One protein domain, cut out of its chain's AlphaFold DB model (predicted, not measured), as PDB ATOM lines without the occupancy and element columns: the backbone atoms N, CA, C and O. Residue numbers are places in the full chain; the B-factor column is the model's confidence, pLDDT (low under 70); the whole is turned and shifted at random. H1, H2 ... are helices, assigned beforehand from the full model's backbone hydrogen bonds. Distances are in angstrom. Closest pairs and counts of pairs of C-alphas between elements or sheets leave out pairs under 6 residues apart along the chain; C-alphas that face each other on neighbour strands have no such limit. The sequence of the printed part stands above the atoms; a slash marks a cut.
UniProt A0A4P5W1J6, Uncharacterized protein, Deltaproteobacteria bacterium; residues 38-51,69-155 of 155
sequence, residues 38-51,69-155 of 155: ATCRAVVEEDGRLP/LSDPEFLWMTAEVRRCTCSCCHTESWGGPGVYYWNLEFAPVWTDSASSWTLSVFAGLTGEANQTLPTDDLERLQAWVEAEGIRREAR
ATOM      1  N   ALA A  38       0.739 -20.058  26.071       87.25
ATOM      2  CA  ALA A  38       0.512 -19.182  27.214       87.25
ATOM      3  C   ALA A  38       1.310 -17.875  27.091       87.25
ATOM      4  O   ALA A  38       0.771 -16.802  27.355       87.25
ATOM      5  N   THR A  39       2.564 -17.966  26.636       88.75
ATOM      6  CA  THR A  39       3.426 -16.805  26.389       88.75
ATOM      7  C   THR A  39       2.852 -15.925  25.285       88.75
ATOM      8  O   THR A  39       2.712 -14.723  25.483       88.75
ATOM      9  N   CYS A  40       2.459 -16.510  24.149       87.19
ATOM     10  CA  CYS A  40       1.920 -15.733  23.035       87.19
ATOM     11  C   CYS A  40       0.603 -15.042  23.366       87.19
ATOM     12  O   CYS A  40       0.412 -13.894  22.970       87.19
ATOM     13  N   ARG A  41      -0.273 -15.683  24.144       85.44
ATOM     14  CA  ARG A  41      -1.496 -15.035  24.630       85.44
ATOM     15  C   ARG A  41      -1.179 -13.814  25.491       85.44
ATOM     16  O   ARG A  41      -1.750 -12.758  25.254       85.44
ATOM     17  N   ALA A  42      -0.234 -13.942  26.425       87.69
ATOM     18  CA  ALA A  42       0.179 -12.833  27.281       87.69
ATOM     19  C   ALA A  42       0.810 -11.680  26.478       87.69
ATOM     20  O   ALA A  42       0.511 -10.521  26.742       87.69
ATOM     21  N   VAL A  43       1.625 -11.992  25.461       88.56
ATOM     22  CA  VAL A  43       2.194 -10.995  24.533       88.56
ATOM     23  C   VAL A  43       1.091 -10.246  23.786       88.56
ATOM     24  O   VAL A  43       1.090  -9.021  23.770       88.56
ATOM     25  N   VAL A  44       0.138 -10.965  23.190       84.56
ATOM     26  CA  VAL A  44      -0.963 -10.372  22.412       84.56
ATOM     27  C   VAL A  44      -1.882  -9.514  23.290       84.56
ATOM     28  O   VAL A  44      -2.308  -8.437  22.866       84.56
ATOM     29  N   GLU A  45      -2.174  -9.969  24.512       84.94
ATOM     30  CA  GLU A  45      -2.965  -9.222  25.498       84.94
ATOM     31  C   GLU A  45      -2.272  -7.916  25.924       84.94
ATOM     32  O   GLU A  45      -2.931  -6.877  25.970       84.94
ATOM     33  N   GLU A  46      -0.960  -7.953  26.181       87.31
ATOM     34  CA  GLU A  46      -0.160  -6.782  26.576       87.31
ATOM     35  C   GLU A  46      -0.003  -5.772  25.423       87.31
ATOM     36  O   GLU A  46      -0.200  -4.571  25.612       87.31
ATOM     37  N   ASP A  47       0.302  -6.244  24.208       80.88
ATOM     38  CA  ASP A  47       0.524  -5.376  23.041       80.88
ATOM     39  C   ASP A  47      -0.770  -4.709  22.539       80.88
ATOM     40  O   ASP A  47      -0.717  -3.723  21.792       80.88
ATOM     41  N   GLY A  48      -1.942  -5.251  22.891       77.38
ATOM     42  CA  GLY A  48      -3.248  -4.748  22.452       77.38
ATOM     43  C   GLY A  48      -3.461  -4.808  20.933       77.38
ATOM     44  O   GLY A  48      -4.351  -4.138  20.399       77.38
ATOM     45  N   ARG A  49      -2.637  -5.586  20.219       69.25
ATOM     46  CA  ARG A  49      -2.702  -5.787  18.766       69.25
ATOM     47  C   ARG A  49      -3.259  -7.164  18.463       69.25
ATOM     48  O   ARG A  49      -2.847  -8.149  19.057       69.25
ATOM     49  N   LEU A  50      -4.152  -7.238  17.481       68.62
ATOM     50  CA  LEU A  50      -4.584  -8.529  16.961       68.62
ATOM     51  C   LEU A  50      -3.449  -9.141  16.124       68.62
ATOM     52  O   LEU A  50      -2.863  -8.422  15.304       68.62
ATOM     53  N   PRO A  51      -3.165 -10.446  16.282       72.12
ATOM     54  CA  PRO A  51      -2.285 -11.174  15.379       72.12
ATOM     55  C   PRO A  51      -2.690 -10.948  13.918       72.12
ATOM     56  O   PRO A  51      -3.855 -10.686  13.615       72.12
ATOM     57  N   LEU A  69      10.585 -28.257   2.301       95.00
ATOM     58  CA  LEU A  69      10.096 -29.027   3.452       95.00
ATOM     59  C   LEU A  69      11.131 -30.009   4.019       95.00
ATOM     60  O   LEU A  69      11.005 -30.441   5.163       95.00
ATOM     61  N   SER A  70      12.152 -30.345   3.231       95.75
ATOM     62  CA  SER A  70      13.291 -31.172   3.641       95.75
ATOM     63  C   SER A  70      14.621 -30.411   3.697       95.75
ATOM     64  O   SER A  70      15.648 -31.010   4.010       95.75
ATOM     65  N   ASP A  71      14.616 -29.113   3.389       95.94
ATOM     66  CA  ASP A  71      15.814 -28.279   3.380       95.94
ATOM     67  C   ASP A  71      16.210 -27.913   4.824       95.94
ATOM     68  O   ASP A  71      15.433 -27.248   5.521       95.94
ATOM     69  N   PRO A  72      17.402 -28.325   5.303       96.62
ATOM     70  CA  PRO A  72      17.849 -28.018   6.658       96.62
ATOM     71  C   PRO A  72      17.920 -26.513   6.943       96.62
ATOM     72  O   PRO A  72      17.696 -26.118   8.087       96.62
ATOM     73  N   GLU A  73      18.172 -25.673   5.937       95.38
ATOM     74  CA  GLU A  73      18.235 -24.224   6.127       95.38
ATOM     75  C   GLU A  73      16.843 -23.616   6.316       95.38
ATOM     76  O   GLU A  73      16.643 -22.777   7.195       95.38
ATOM     77  N   PHE A  74      15.844 -24.094   5.569       95.00
ATOM     78  CA  PHE A  74      14.453 -23.703   5.803       95.00
ATOM     79  C   PHE A  74      13.958 -24.156   7.184       95.00
ATOM     80  O   PHE A  74      13.273 -23.400   7.881       95.00
ATOM     81  N   LEU A  75      14.312 -25.377   7.600       95.50
ATOM     82  CA  LEU A  75      13.951 -25.903   8.917       95.50
ATOM     83  C   LEU A  75      14.615 -25.107  10.047       95.50
ATOM     84  O   LEU A  75      13.944 -24.772  11.025       95.50
ATOM     85  N   TRP A  76      15.894 -24.753   9.896       95.38
ATOM     86  CA  TRP A  76      16.606 -23.879  10.828       95.38
ATOM     87  C   TRP A  76      15.958 -22.493  10.908       95.38
ATOM     88  O   TRP A  76      15.576 -22.075  11.997       95.38
ATOM     89  N   MET A  77      15.733 -21.826   9.772       94.69
ATOM     90  CA  MET A  77      15.097 -20.502   9.733       94.69
ATOM     91  C   MET A  77      13.699 -20.528  10.368       94.69
ATOM     92  O   MET A  77      13.305 -19.624  11.102       94.69
ATOM     93  N   THR A  78      12.941 -21.603  10.142       94.44
ATOM     94  CA  THR A  78      11.634 -21.801  10.781       94.44
ATOM     95  C   THR A  78      11.752 -21.922  12.302       94.44
ATOM     96  O   THR A  78      10.922 -21.363  13.020       94.44
ATOM     97  N   ALA A  79      12.760 -22.636  12.807       94.44
ATOM     98  CA  ALA A  79      13.009 -22.758  14.241       94.44
ATOM     99  C   ALA A  79      13.446 -21.419  14.860       94.44
ATOM    100  O   ALA A  79      12.887 -21.015  15.881       94.44
ATOM    101  N   GLU A  80      14.355 -20.694  14.201       94.38
ATOM    102  CA  GLU A  80      14.830 -19.373  14.636       94.38
ATOM    103  C   GLU A  80      13.692 -18.362  14.776       94.38
ATOM    104  O   GLU A  80      13.602 -17.629  15.755       94.38
ATOM    105  N   VAL A  81      12.761 -18.349  13.827       93.88
ATOM    106  CA  VAL A  81      11.610 -17.450  13.898       93.88
ATOM    107  C   VAL A  81      10.648 -17.851  15.020       93.88
ATOM    108  O   VAL A  81      10.136 -16.991  15.738       93.88
ATOM    109  N   ARG A  82      10.401 -19.155  15.200       93.38
ATOM    110  CA  ARG A  82       9.441 -19.673  16.194       93.38
ATOM    111  C   ARG A  82       9.899 -19.520  17.644       93.38
ATOM    112  O   ARG A  82       9.055 -19.542  18.540       93.38
ATOM    113  N   ARG A  83      11.198 -19.336  17.892       94.38
ATOM    114  CA  ARG A  83      11.704 -19.006  19.233       94.38
ATOM    115  C   ARG A  83      11.558 -17.526  19.596       94.38
ATOM    116  O   ARG A  83      11.763 -17.187  20.755       94.38
ATOM    117  N   CYS A  84      11.194 -16.647  18.659       93.31
ATOM    118  CA  CYS A  84      11.124 -15.199  18.880       93.31
ATOM    119  C   CYS A  84       9.700 -14.683  19.121       93.31
ATOM    120  O   CYS A  84       8.726 -15.224  18.591       93.31
ATOM    121  N   THR A  85       9.572 -13.588  19.881       91.88
ATOM    122  CA  THR A  85       8.279 -12.979  20.263       91.88
ATOM    123  C   THR A  85       7.424 -12.586  19.065       91.88
ATOM    124  O   THR A  85       6.201 -12.704  19.115       91.88
ATOM    125  N   CYS A  86       8.045 -12.174  17.954       89.25
ATOM    126  CA  CYS A  86       7.329 -11.826  16.727       89.25
ATOM    127  C   CYS A  86       6.434 -12.972  16.212       89.25
ATOM    128  O   CYS A  86       5.378 -12.705  15.641       89.25
ATOM    129  N   SER A  87       6.777 -14.239  16.481       90.12
ATOM    130  CA  SER A  87       5.952 -15.390  16.091       90.12
ATOM    131  C   SER A  87       4.538 -15.359  16.684       90.12
ATOM    132  O   SER A  87       3.594 -15.808  16.030       90.12
ATOM    133  N   CYS A  88       4.360 -14.751  17.860       88.12
ATOM    134  CA  CYS A  88       3.070 -14.643  18.536       88.12
ATOM    135  C   CYS A  88       2.069 -13.761  17.777       88.12
ATOM    136  O   CYS A  88       0.875 -14.051  17.764       88.12
ATOM    137  N   CYS A  89       2.550 -12.727  17.083       86.44
ATOM    138  CA  CYS A  89       1.714 -11.840  16.268       86.44
ATOM    139  C   CYS A  89       1.587 -12.308  14.810       86.44
ATOM    140  O   CYS A  89       0.764 -11.779  14.067       86.44
ATOM    141  N   HIS A  90       2.379 -13.299  14.396       86.81
ATOM    142  CA  HIS A  90       2.462 -13.787  13.015       86.81
ATOM    143  C   HIS A  90       1.977 -15.229  12.854       86.81
ATOM    144  O   HIS A  90       2.385 -15.934  11.937       86.81
ATOM    145  N   THR A  91       1.066 -15.642  13.731       82.81
ATOM    146  CA  THR A  91       0.409 -16.953  13.745       82.81
ATOM    147  C   THR A  91      -1.102 -16.699  13.828       82.81
ATOM    148  O   THR A  91      -1.555 -15.966  14.709       82.81
ATOM    149  N   GLU A  92      -1.889 -17.209  12.876       76.62
ATOM    150  CA  GLU A  92      -3.315 -16.860  12.738       76.62
ATOM    151  C   GLU A  92      -4.214 -17.528  13.786       76.62
ATOM    152  O   GLU A  92      -5.226 -16.943  14.187       76.62
ATOM    153  N   SER A  93      -3.818 -18.694  14.297       76.75
ATOM    154  CA  SER A  93      -4.534 -19.437  15.338       76.75
ATOM    155  C   SER A  93      -4.726 -18.664  16.651       76.75
ATOM    156  O   SER A  93      -5.597 -19.021  17.445       76.75
ATOM    157  N   TRP A  94      -4.016 -17.548  16.852       72.62
ATOM    158  CA  TRP A  94      -4.152 -16.668  18.020       72.62
ATOM    159  C   TRP A  94      -5.288 -15.635  17.938       72.62
ATOM    160  O   TRP A  94      -5.380 -14.756  18.793       72.62
ATOM    161  N   GLY A  95      -6.189 -15.732  16.954       61.69
ATOM    162  CA  GLY A  95      -7.407 -14.907  16.914       61.69
ATOM    163  C   GLY A  95      -7.257 -13.577  16.173       61.69
ATOM    164  O   GLY A  95      -8.019 -12.637  16.408       61.69
ATOM    165  N   GLY A  96      -6.293 -13.504  15.256       61.62
ATOM    166  CA  GLY A  96      -6.214 -12.449  14.252       61.62
ATOM    167  C   GLY A  96      -7.289 -12.604  13.171       61.62
ATOM    168  O   GLY A  96      -7.677 -13.732  12.868       61.62
ATOM    169  N   PRO A  97      -7.769 -11.521  12.530       55.44
ATOM    170  CA  PRO A  97      -8.722 -11.624  11.419       55.44
ATOM    171  C   PRO A  97      -8.174 -12.380  10.187       55.44
ATOM    172  O   PRO A  97      -8.932 -12.600   9.239       55.44
ATOM    173  N   GLY A  98      -6.885 -12.756  10.172       51.78
ATOM    174  CA  GLY A  98      -6.159 -13.122   8.954       51.78
ATOM    175  C   GLY A  98      -6.082 -11.907   8.010       51.78
ATOM    176  O   GLY A  98      -6.886 -10.987   8.089       51.78
ATOM    177  N   VAL A  99      -5.178 -11.795   7.044       51.00
ATOM    178  CA  VAL A  99      -4.493 -12.829   6.284       51.00
ATOM    179  C   VAL A  99      -3.337 -12.130   5.529       51.00
ATOM    180  O   VAL A  99      -3.626 -11.210   4.767       51.00
ATOM    181  N   TYR A 100      -2.085 -12.614   5.673       66.06
ATOM    182  CA  TYR A 100      -0.882 -12.313   4.845       66.06
ATOM    183  C   TYR A 100      -0.406 -10.821   4.817       66.06
ATOM    184  O   TYR A 100      -1.197  -9.887   4.872       66.06
ATOM    185  N   TYR A 101       0.863 -10.421   4.710       65.06
ATOM    186  CA  TYR A 101       2.169 -11.054   4.567       65.06
ATOM    187  C   TYR A 101       2.743 -11.561   5.895       65.06
ATOM    188  O   TYR A 101       2.443 -10.996   6.941       65.06
ATOM    189  N   TRP A 102       3.626 -12.563   5.836       81.94
ATOM    190  CA  TRP A 102       4.347 -13.095   7.001       81.94
ATOM    191  C   TRP A 102       3.404 -13.758   8.029       81.94
ATOM    192  O   TRP A 102       3.187 -13.271   9.136       81.94
ATOM    193  N   ASN A 103       2.803 -14.878   7.610       86.12
ATOM    194  CA  ASN A 103       2.020 -15.803   8.433       86.12
ATOM    195  C   ASN A 103       2.770 -17.142   8.555       86.12
ATOM    196  O   ASN A 103       2.969 -17.834   7.557       86.12
ATOM    197  N   LEU A 104       3.149 -17.519   9.774       88.00
ATOM    198  CA  LEU A 104       3.911 -18.730  10.092       88.00
ATOM    199  C   LEU A 104       3.103 -20.027   9.978       88.00
ATOM    200  O   LEU A 104       3.690 -21.111   9.955       88.00
ATOM    201  N   GLU A 105       1.778 -19.925   9.886       86.44
ATOM    202  CA  GLU A 105       0.871 -21.054   9.650       86.44
ATOM    203  C   GLU A 105       0.488 -21.201   8.174       86.44
ATOM    204  O   GLU A 105      -0.257 -22.113   7.814       86.44
ATOM    205  N   PHE A 106       1.033 -20.358   7.287       84.75
ATOM    206  CA  PHE A 106       0.879 -20.573   5.856       84.75
ATOM    207  C   PHE A 106       1.539 -21.892   5.446       84.75
ATOM    208  O   PHE A 106       2.761 -22.044   5.483       84.75
ATOM    209  N   ALA A 107       0.708 -22.850   5.052       85.19
ATOM    210  CA  ALA A 107       1.150 -24.179   4.685       85.19
ATOM    211  C   ALA A 107       1.412 -24.302   3.171       85.19
ATOM    212  O   ALA A 107       0.669 -23.731   2.372       85.19
ATOM    213  N   PRO A 108       2.410 -25.107   2.763       88.75
ATOM    214  CA  PRO A 108       3.313 -25.862   3.634       88.75
ATOM    215  C   PRO A 108       4.616 -25.105   3.949       88.75
ATOM    216  O   PRO A 108       5.305 -25.450   4.905       88.75
ATOM    217  N   VAL A 109       4.939 -24.062   3.179       91.31
ATOM    218  CA  VAL A 109       6.166 -23.274   3.323       91.31
ATOM    219  C   VAL A 109       5.815 -21.837   3.684       91.31
ATOM    220  O   VAL A 109       5.519 -21.021   2.814       91.31
ATOM    221  N   TRP A 110       5.874 -21.508   4.975       89.88
ATOM    222  CA  TRP A 110       5.378 -20.227   5.483       89.88
ATOM    223  C   TRP A 110       6.029 -19.001   4.831       89.88
ATOM    224  O   TRP A 110       5.393 -17.950   4.726       89.88
ATOM    225  N   THR A 111       7.270 -19.124   4.346       91.06
ATOM    226  CA  THR A 111       8.018 -18.025   3.718       91.06
ATOM    227  C   THR A 111       7.357 -17.537   2.442       91.06
ATOM    228  O   THR A 111       7.483 -16.360   2.118       91.06
ATOM    229  N   ASP A 112       6.570 -18.371   1.766       89.31
ATOM    230  CA  ASP A 112       5.787 -17.951   0.606       89.31
ATOM    231  C   ASP A 112       4.709 -16.929   0.979       89.31
ATOM    232  O   ASP A 112       4.288 -16.152   0.126       89.31
ATOM    233  N   SER A 113       4.298 -16.856   2.250       86.81
ATOM    234  CA  SER A 113       3.456 -15.763   2.738       86.81
ATOM    235  C   SER A 113       4.221 -14.466   3.004       86.81
ATOM    236  O   SER A 113       3.614 -13.399   3.051       86.81
ATOM    237  N   ALA A 114       5.535 -14.523   3.215       88.19
ATOM    238  CA  ALA A 114       6.360 -13.370   3.557       88.19
ATOM    239  C   ALA A 114       6.696 -12.539   2.314       88.19
ATOM    240  O   ALA A 114       7.075 -13.083   1.275       88.19
ATOM    241  N   SER A 115       6.612 -11.209   2.414       86.25
ATOM    242  CA  SER A 115       7.089 -10.335   1.333       86.25
ATOM    243  C   SER A 115       8.618 -10.353   1.274       86.25
ATOM    244  O   SER A 115       9.270 -10.607   2.289       86.25
ATOM    245  N   SER A 116       9.208 -10.015   0.123       89.06
ATOM    246  CA  SER A 116      10.665  -9.838   0.036       89.06
ATOM    247  C   SER A 116      11.160  -8.760   1.003       89.06
ATOM    248  O   SER A 116      12.196  -8.942   1.628       89.06
ATOM    249  N   TRP A 117      10.378  -7.691   1.212       88.75
ATOM    250  CA  TRP A 117      10.686  -6.666   2.213       88.75
ATOM    251  C   TRP A 117      10.742  -7.248   3.631       88.75
ATOM    252  O   TRP A 117      11.693  -6.983   4.358       88.75
ATOM    253  N   THR A 118       9.777  -8.092   4.004       89.12
ATOM    254  CA  THR A 118       9.745  -8.759   5.314       89.12
ATOM    255  C   THR A 118      10.988  -9.630   5.518       89.12
ATOM    256  O   THR A 118      11.615  -9.563   6.569       89.12
ATOM    257  N   LEU A 119      11.394 -10.392   4.498       92.12
ATOM    258  CA  LEU A 119      12.621 -11.188   4.569       92.12
ATOM    259  C   LEU A 119      13.877 -10.311   4.696       92.12
ATOM    260  O   LEU A 119      14.746 -10.603   5.514       92.12
ATOM    261  N   SER A 120      13.951  -9.198   3.958       92.62
ATOM    262  CA  SER A 120      15.048  -8.229   4.092       92.62
ATOM    263  C   SER A 120      15.116  -7.603   5.487       92.62
ATOM    264  O   SER A 120      16.214  -7.352   5.980       92.62
ATOM    265  N   VAL A 121      13.967  -7.361   6.128       91.88
ATOM    266  CA  VAL A 121      13.907  -6.879   7.513       91.88
ATOM    267  C   VAL A 121      14.531  -7.902   8.466       91.88
ATOM    268  O   VAL A 121      15.400  -7.510   9.238       91.88
ATOM    269  N   PHE A 122      14.199  -9.201   8.378       92.38
ATOM    270  CA  PHE A 122      14.817 -10.205   9.266       92.38
ATOM    271  C   PHE A 122      16.323 -10.261   9.139       92.38
ATOM    272  O   PHE A 122      17.007 -10.286  10.155       92.38
ATOM    273  N   ALA A 123      16.824 -10.229   7.906       94.38
ATOM    274  CA  ALA A 123      18.251 -10.267   7.613       94.38
ATOM    275  C   ALA A 123      18.995  -8.960   7.957       94.38
ATOM    276  O   ALA A 123      20.191  -8.844   7.684       94.38
ATOM    277  N   GLY A 124      18.312  -7.956   8.522       92.88
ATOM    278  CA  GLY A 124      18.921  -6.674   8.875       92.88
ATOM    279  C   GLY A 124      19.431  -5.896   7.660       92.88
ATOM    280  O   GLY A 124      20.332  -5.073   7.789       92.88
ATOM    281  N   LEU A 125      18.871  -6.157   6.475       93.56
ATOM    282  CA  LEU A 125      19.224  -5.481   5.220       93.56
ATOM    283  C   LEU A 125      18.482  -4.144   5.053       93.56
ATOM    284  O   LEU A 125      18.638  -3.452   4.048       93.56
ATOM    285  N   THR A 126      17.654  -3.781   6.032       90.81
ATOM    286  CA  THR A 126      16.904  -2.524   6.100       90.81
ATOM    287  C   THR A 126      17.351  -1.696   7.312       90.81
ATOM    288  O   THR A 126      18.151  -2.139   8.131       90.81
ATOM    289  N   GLY A 127      16.825  -0.476   7.454       86.12
ATOM    290  CA  GLY A 127      17.049   0.358   8.643       86.12
ATOM    291  C   GLY A 127      16.210  -0.028   9.872       86.12
ATOM    292  O   GLY A 127      16.272   0.669  10.883       86.12
ATOM    293  N   GLU A 128      15.413  -1.099   9.804       86.56
ATOM    294  CA  GLU A 128      14.419  -1.479  10.820       86.56
ATOM    295  C   GLU A 128      15.021  -2.351  11.936       86.56
ATOM    296  O   GLU A 128      14.583  -3.472  12.178       86.56
ATOM    297  N   ALA A 129      16.026  -1.840  12.654       83.19
ATOM    298  CA  ALA A 129      16.798  -2.626  13.628       83.19
ATOM    299  C   ALA A 129      15.954  -3.321  14.724       83.19
ATOM    300  O   ALA A 129      16.336  -4.376  15.218       83.19
ATOM    301  N   ASN A 130      14.794  -2.761  15.091       82.75
ATOM    302  CA  ASN A 130      13.881  -3.348  16.088       82.75
ATOM    303  C   ASN A 130      13.016  -4.503  15.542       82.75
ATOM    304  O   ASN A 130      12.256  -5.109  16.303       82.75
ATOM    305  N   GLN A 131      13.087  -4.767  14.236       83.75
ATOM    306  CA  GLN A 131      12.363  -5.834  13.539       83.75
ATOM    307  C   GLN A 131      13.303  -6.899  12.949       83.75
ATOM    308  O   GLN A 131      12.833  -7.957  12.531       83.75
ATOM    309  N   THR A 132      14.616  -6.642  12.936       90.06
ATOM    310  CA  THR A 132      15.644  -7.634  12.602       90.06
ATOM    311  C   THR A 132      15.501  -8.864  13.487       90.06
ATOM    312  O   THR A 132      15.290  -8.733  14.695       90.06
ATOM    313  N   LEU A 133      15.620 -10.058  12.897       91.31
ATOM    314  CA  LEU A 133      15.532 -11.304  13.649       91.31
ATOM    315  C   LEU A 133      16.740 -11.390  14.598       91.31
ATOM    316  O   LEU A 133      17.876 -11.380  14.117       91.31
ATOM    317  N   PRO A 134      16.532 -11.463  15.924       89.56
ATOM    318  CA  PRO A 134      17.628 -11.595  16.876       89.56
ATOM    319  C   PRO A 134      18.237 -13.000  16.775       89.56
ATOM    320  O   PRO A 134      17.735 -13.965  17.355       89.56
ATOM    321  N   THR A 135      19.316 -13.119  16.007       89.56
ATOM    322  CA  THR A 135      20.061 -14.365  15.803       89.56
ATOM    323  C   THR A 135      21.550 -14.140  16.046       89.56
ATOM    324  O   THR A 135      22.072 -13.054  15.779       89.56
ATOM    325  N   ASP A 136      22.225 -15.173  16.543       90.06
ATOM    326  CA  ASP A 136      23.675 -15.168  16.746       90.06
ATOM    327  C   ASP A 136      24.440 -15.452  15.435       90.06
ATOM    328  O   ASP A 136      25.650 -15.239  15.368       90.06
ATOM    329  N   ASP A 137      23.734 -15.873  14.375       94.00
ATOM    330  CA  ASP A 137      24.291 -16.184  13.054       94.00
ATOM    331  C   ASP A 137      23.628 -15.340  11.949       94.00
ATOM    332  O   ASP A 137      22.869 -15.812  11.093       94.00
ATOM    333  N   LEU A 138      23.894 -14.030  11.992       92.69
ATOM    334  CA  LEU A 138      23.354 -13.076  11.019       92.69
ATOM    335  C   LEU A 138      23.845 -13.362   9.590       92.69
ATOM    336  O   LEU A 138      23.109 -13.117   8.636       92.69
ATOM    337  N   GLU A 139      25.064 -13.886   9.437       95.75
ATOM    338  CA  GLU A 139      25.634 -14.229   8.130       95.75
ATOM    339  C   GLU A 139      24.834 -15.356   7.465       95.75
ATOM    340  O   GLU A 139      24.419 -15.219   6.311       95.75
ATOM    341  N   ARG A 140      24.519 -16.427   8.207       96.50
ATOM    342  CA  ARG A 140      23.659 -17.511   7.714       96.50
ATOM    343  C   ARG A 140      22.255 -17.024   7.377       96.50
ATOM    344  O   ARG A 140      21.718 -17.395   6.333       96.50
ATOM    345  N   LEU A 141      21.675 -16.160   8.213       95.31
ATOM    346  CA  LEU A 141      20.359 -15.578   7.942       95.31
ATOM    347  C   LEU A 141      20.356 -14.751   6.650       95.31
ATOM    348  O   LEU A 141      19.444 -14.882   5.832       95.31
ATOM    349  N   GLN A 142      21.377 -13.916   6.451       96.06
ATOM    350  CA  GLN A 142      21.532 -13.113   5.238       96.06
ATOM    351  C   GLN A 142      21.696 -13.994   3.997       96.06
ATOM    352  O   GLN A 142      20.998 -13.765   3.008       96.06
ATOM    353  N   ALA A 143      22.530 -15.036   4.072       96.56
ATOM    354  CA  ALA A 143      22.720 -15.988   2.980       96.56
ATOM    355  C   ALA A 143      21.419 -16.729   2.621       96.56
ATOM    356  O   ALA A 143      21.093 -16.890   1.443       96.56
ATOM    357  N   TRP A 144      20.637 -17.137   3.627       96.19
ATOM    358  CA  TRP A 144      19.338 -17.774   3.405       96.19
ATOM    359  C   TRP A 144      18.340 -16.821   2.727       96.19
ATOM    360  O   TRP A 144      17.683 -17.202   1.755       96.19
ATOM    361  N   VAL A 145      18.249 -15.569   3.193       95.19
ATOM    362  CA  VAL A 145      17.355 -14.554   2.603       95.19
ATOM    363  C   VAL A 145      17.753 -14.214   1.166       95.19
ATOM    364  O   VAL A 145      16.874 -14.064   0.316       95.19
ATOM    365  N   GLU A 146      19.052 -14.129   0.870       95.06
ATOM    366  CA  GLU A 146      19.553 -13.930  -0.492       95.06
ATOM    367  C   GLU A 146      19.162 -15.099  -1.411       95.06
ATOM    368  O   GLU A 146      18.590 -14.876  -2.483       95.06
ATOM    369  N   ALA A 147      19.385 -16.344  -0.975       94.75
ATOM    370  CA  ALA A 147      19.022 -17.537  -1.741       94.75
ATOM    371  C   ALA A 147      17.510 -17.616  -2.021       94.75
ATOM    372  O   ALA A 147      17.087 -17.940  -3.136       94.75
ATOM    373  N   GLU A 148      16.685 -17.271  -1.032       93.19
ATOM    374  CA  GLU A 148      15.230 -17.199  -1.179       93.19
ATOM    375  C   GLU A 148      14.802 -16.077  -2.144       93.19
ATOM    376  O   GLU A 148      13.852 -16.257  -2.909       93.19
ATOM    377  N   GLY A 149      15.518 -14.949  -2.162       91.50
ATOM    378  CA  GLY A 149      15.335 -13.877  -3.144       91.50
ATOM    379  C   GLY A 149      15.591 -14.354  -4.576       91.50
ATOM    380  O   GLY A 149      14.705 -14.245  -5.426       91.50
ATOM    381  N   ILE A 150      16.747 -14.980  -4.818       92.75
ATOM    382  CA  ILE A 150      17.123 -15.538  -6.131       92.75
ATOM    383  C   ILE A 150      16.078 -16.553  -6.618       92.75
ATOM    384  O   ILE A 150      15.657 -16.523  -7.776       92.75
ATOM    385  N   ARG A 151      15.610 -17.442  -5.731       90.56
ATOM    386  CA  ARG A 151      14.576 -18.440  -6.055       90.56
ATOM    387  C   ARG A 151      13.278 -17.792  -6.545       90.56
ATOM    388  O   ARG A 151      12.637 -18.331  -7.447       90.56
ATOM    389  N   ARG A 152      12.864 -16.674  -5.938       88.19
ATOM    390  CA  ARG A 152      11.628 -15.960  -6.299       88.19
ATOM    391  C   ARG A 152      11.726 -15.287  -7.661       88.19
ATOM    392  O   ARG A 152      10.738 -15.281  -8.381       88.19
ATOM    393  N   GLU A 153      12.894 -14.758  -8.015       88.69
ATOM    394  CA  GLU A 153      13.137 -14.110  -9.313       88.69
ATOM    395  C   GLU A 153      13.176 -15.100 -10.488       88.69
ATOM    396  O   GLU A 153      12.959 -14.711 -11.632       88.69
ATOM    397  N   ALA A 154      13.436 -16.381 -10.216       86.00
ATOM    398  CA  ALA A 154      13.491 -17.434 -11.227       86.00
ATOM    399  C   ALA A 154      12.117 -18.024 -11.622       86.00
ATOM    400  O   ALA A 154      12.081 -18.938 -12.452       86.00
ATOM    401  N   ARG A 155      11.011 -17.565 -11.016       72.75
ATOM    402  CA  ARG A 155       9.632 -18.021 -11.285       72.75
ATOM    403  C   ARG A 155       8.923 -17.124 -12.296       72.75
ATOM    404  O   ARG A 155       8.177 -17.690 -13.124       72.75
TER     405      ARG A 155
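What this domain is: This is residues 38 to 51 and 69 to 155 of the 155 residues of an uncharacterized protein of Deltaproteobacteria bacterium (UniProt A0A4P5W1J6). The longest helix, H6, forms a hairpin with H5 at one end of the domain, while H1 and the short H3 pair at the other end. H2 and the loop of residues 90 to 109 lie between these ends, with the short H4 near the middle. The printed part has 101 residues with six named helices, H1 to H6 in chain order, and no named strand; the class is all helix. It is compact, with a radius of gyration of the C-alphas of 13.6 A, and spans 39 by 26 by 23 A.

How they stand to each other: H6, residues 138 to 153, touches H5, residues 116 to 122, closest at the C-alphas of Leu 119 and Val 145, 6.1 A apart. This helical hairpin has a shallow tilt of 6 degrees, opposite ways. H2, residues 72 to 82, is close to H6 but not clearly touching: the closest C-alphas, of Glu 73 and Trp 144, are 7.1 A apart. Their tilt of 68 degrees is steep, only just short of about perpendicular, opposite ways. H4, residues 110 to 113, is near H2 and only just apart from H5, at 8.3 A. H3, residues 86 to 89, touches H1, residues 38 to 47, closest at the C-alphas of Cys 40 and Cys 88, 4.8 A apart. Every O i to N i+4 pair is within hydrogen-bond range in H1, H2, H5 and H6; H3 and H4 are too short for one.

Where its parts are: H6 is 22.8 A long and ends at C-alpha 153 (13.137, -14.110, -9.313). H2 measures 15.2 A, H1 14.4 A and H5 10.1 A. H1 begins at C-alpha 38 (0.512, -19.182, 27.214).

The domain as a whole: The farthest C-alphas, of Glu 46 and Ala 154, are 41.6 A apart. Residues 52 to 68 are not printed; C-alphas 51 and 69 are 24.8 A apart across this cut. The links H3 to H4 and H5 to H6 are long. Residues 49 to 50 and 95 to 101 have pLDDT under 70.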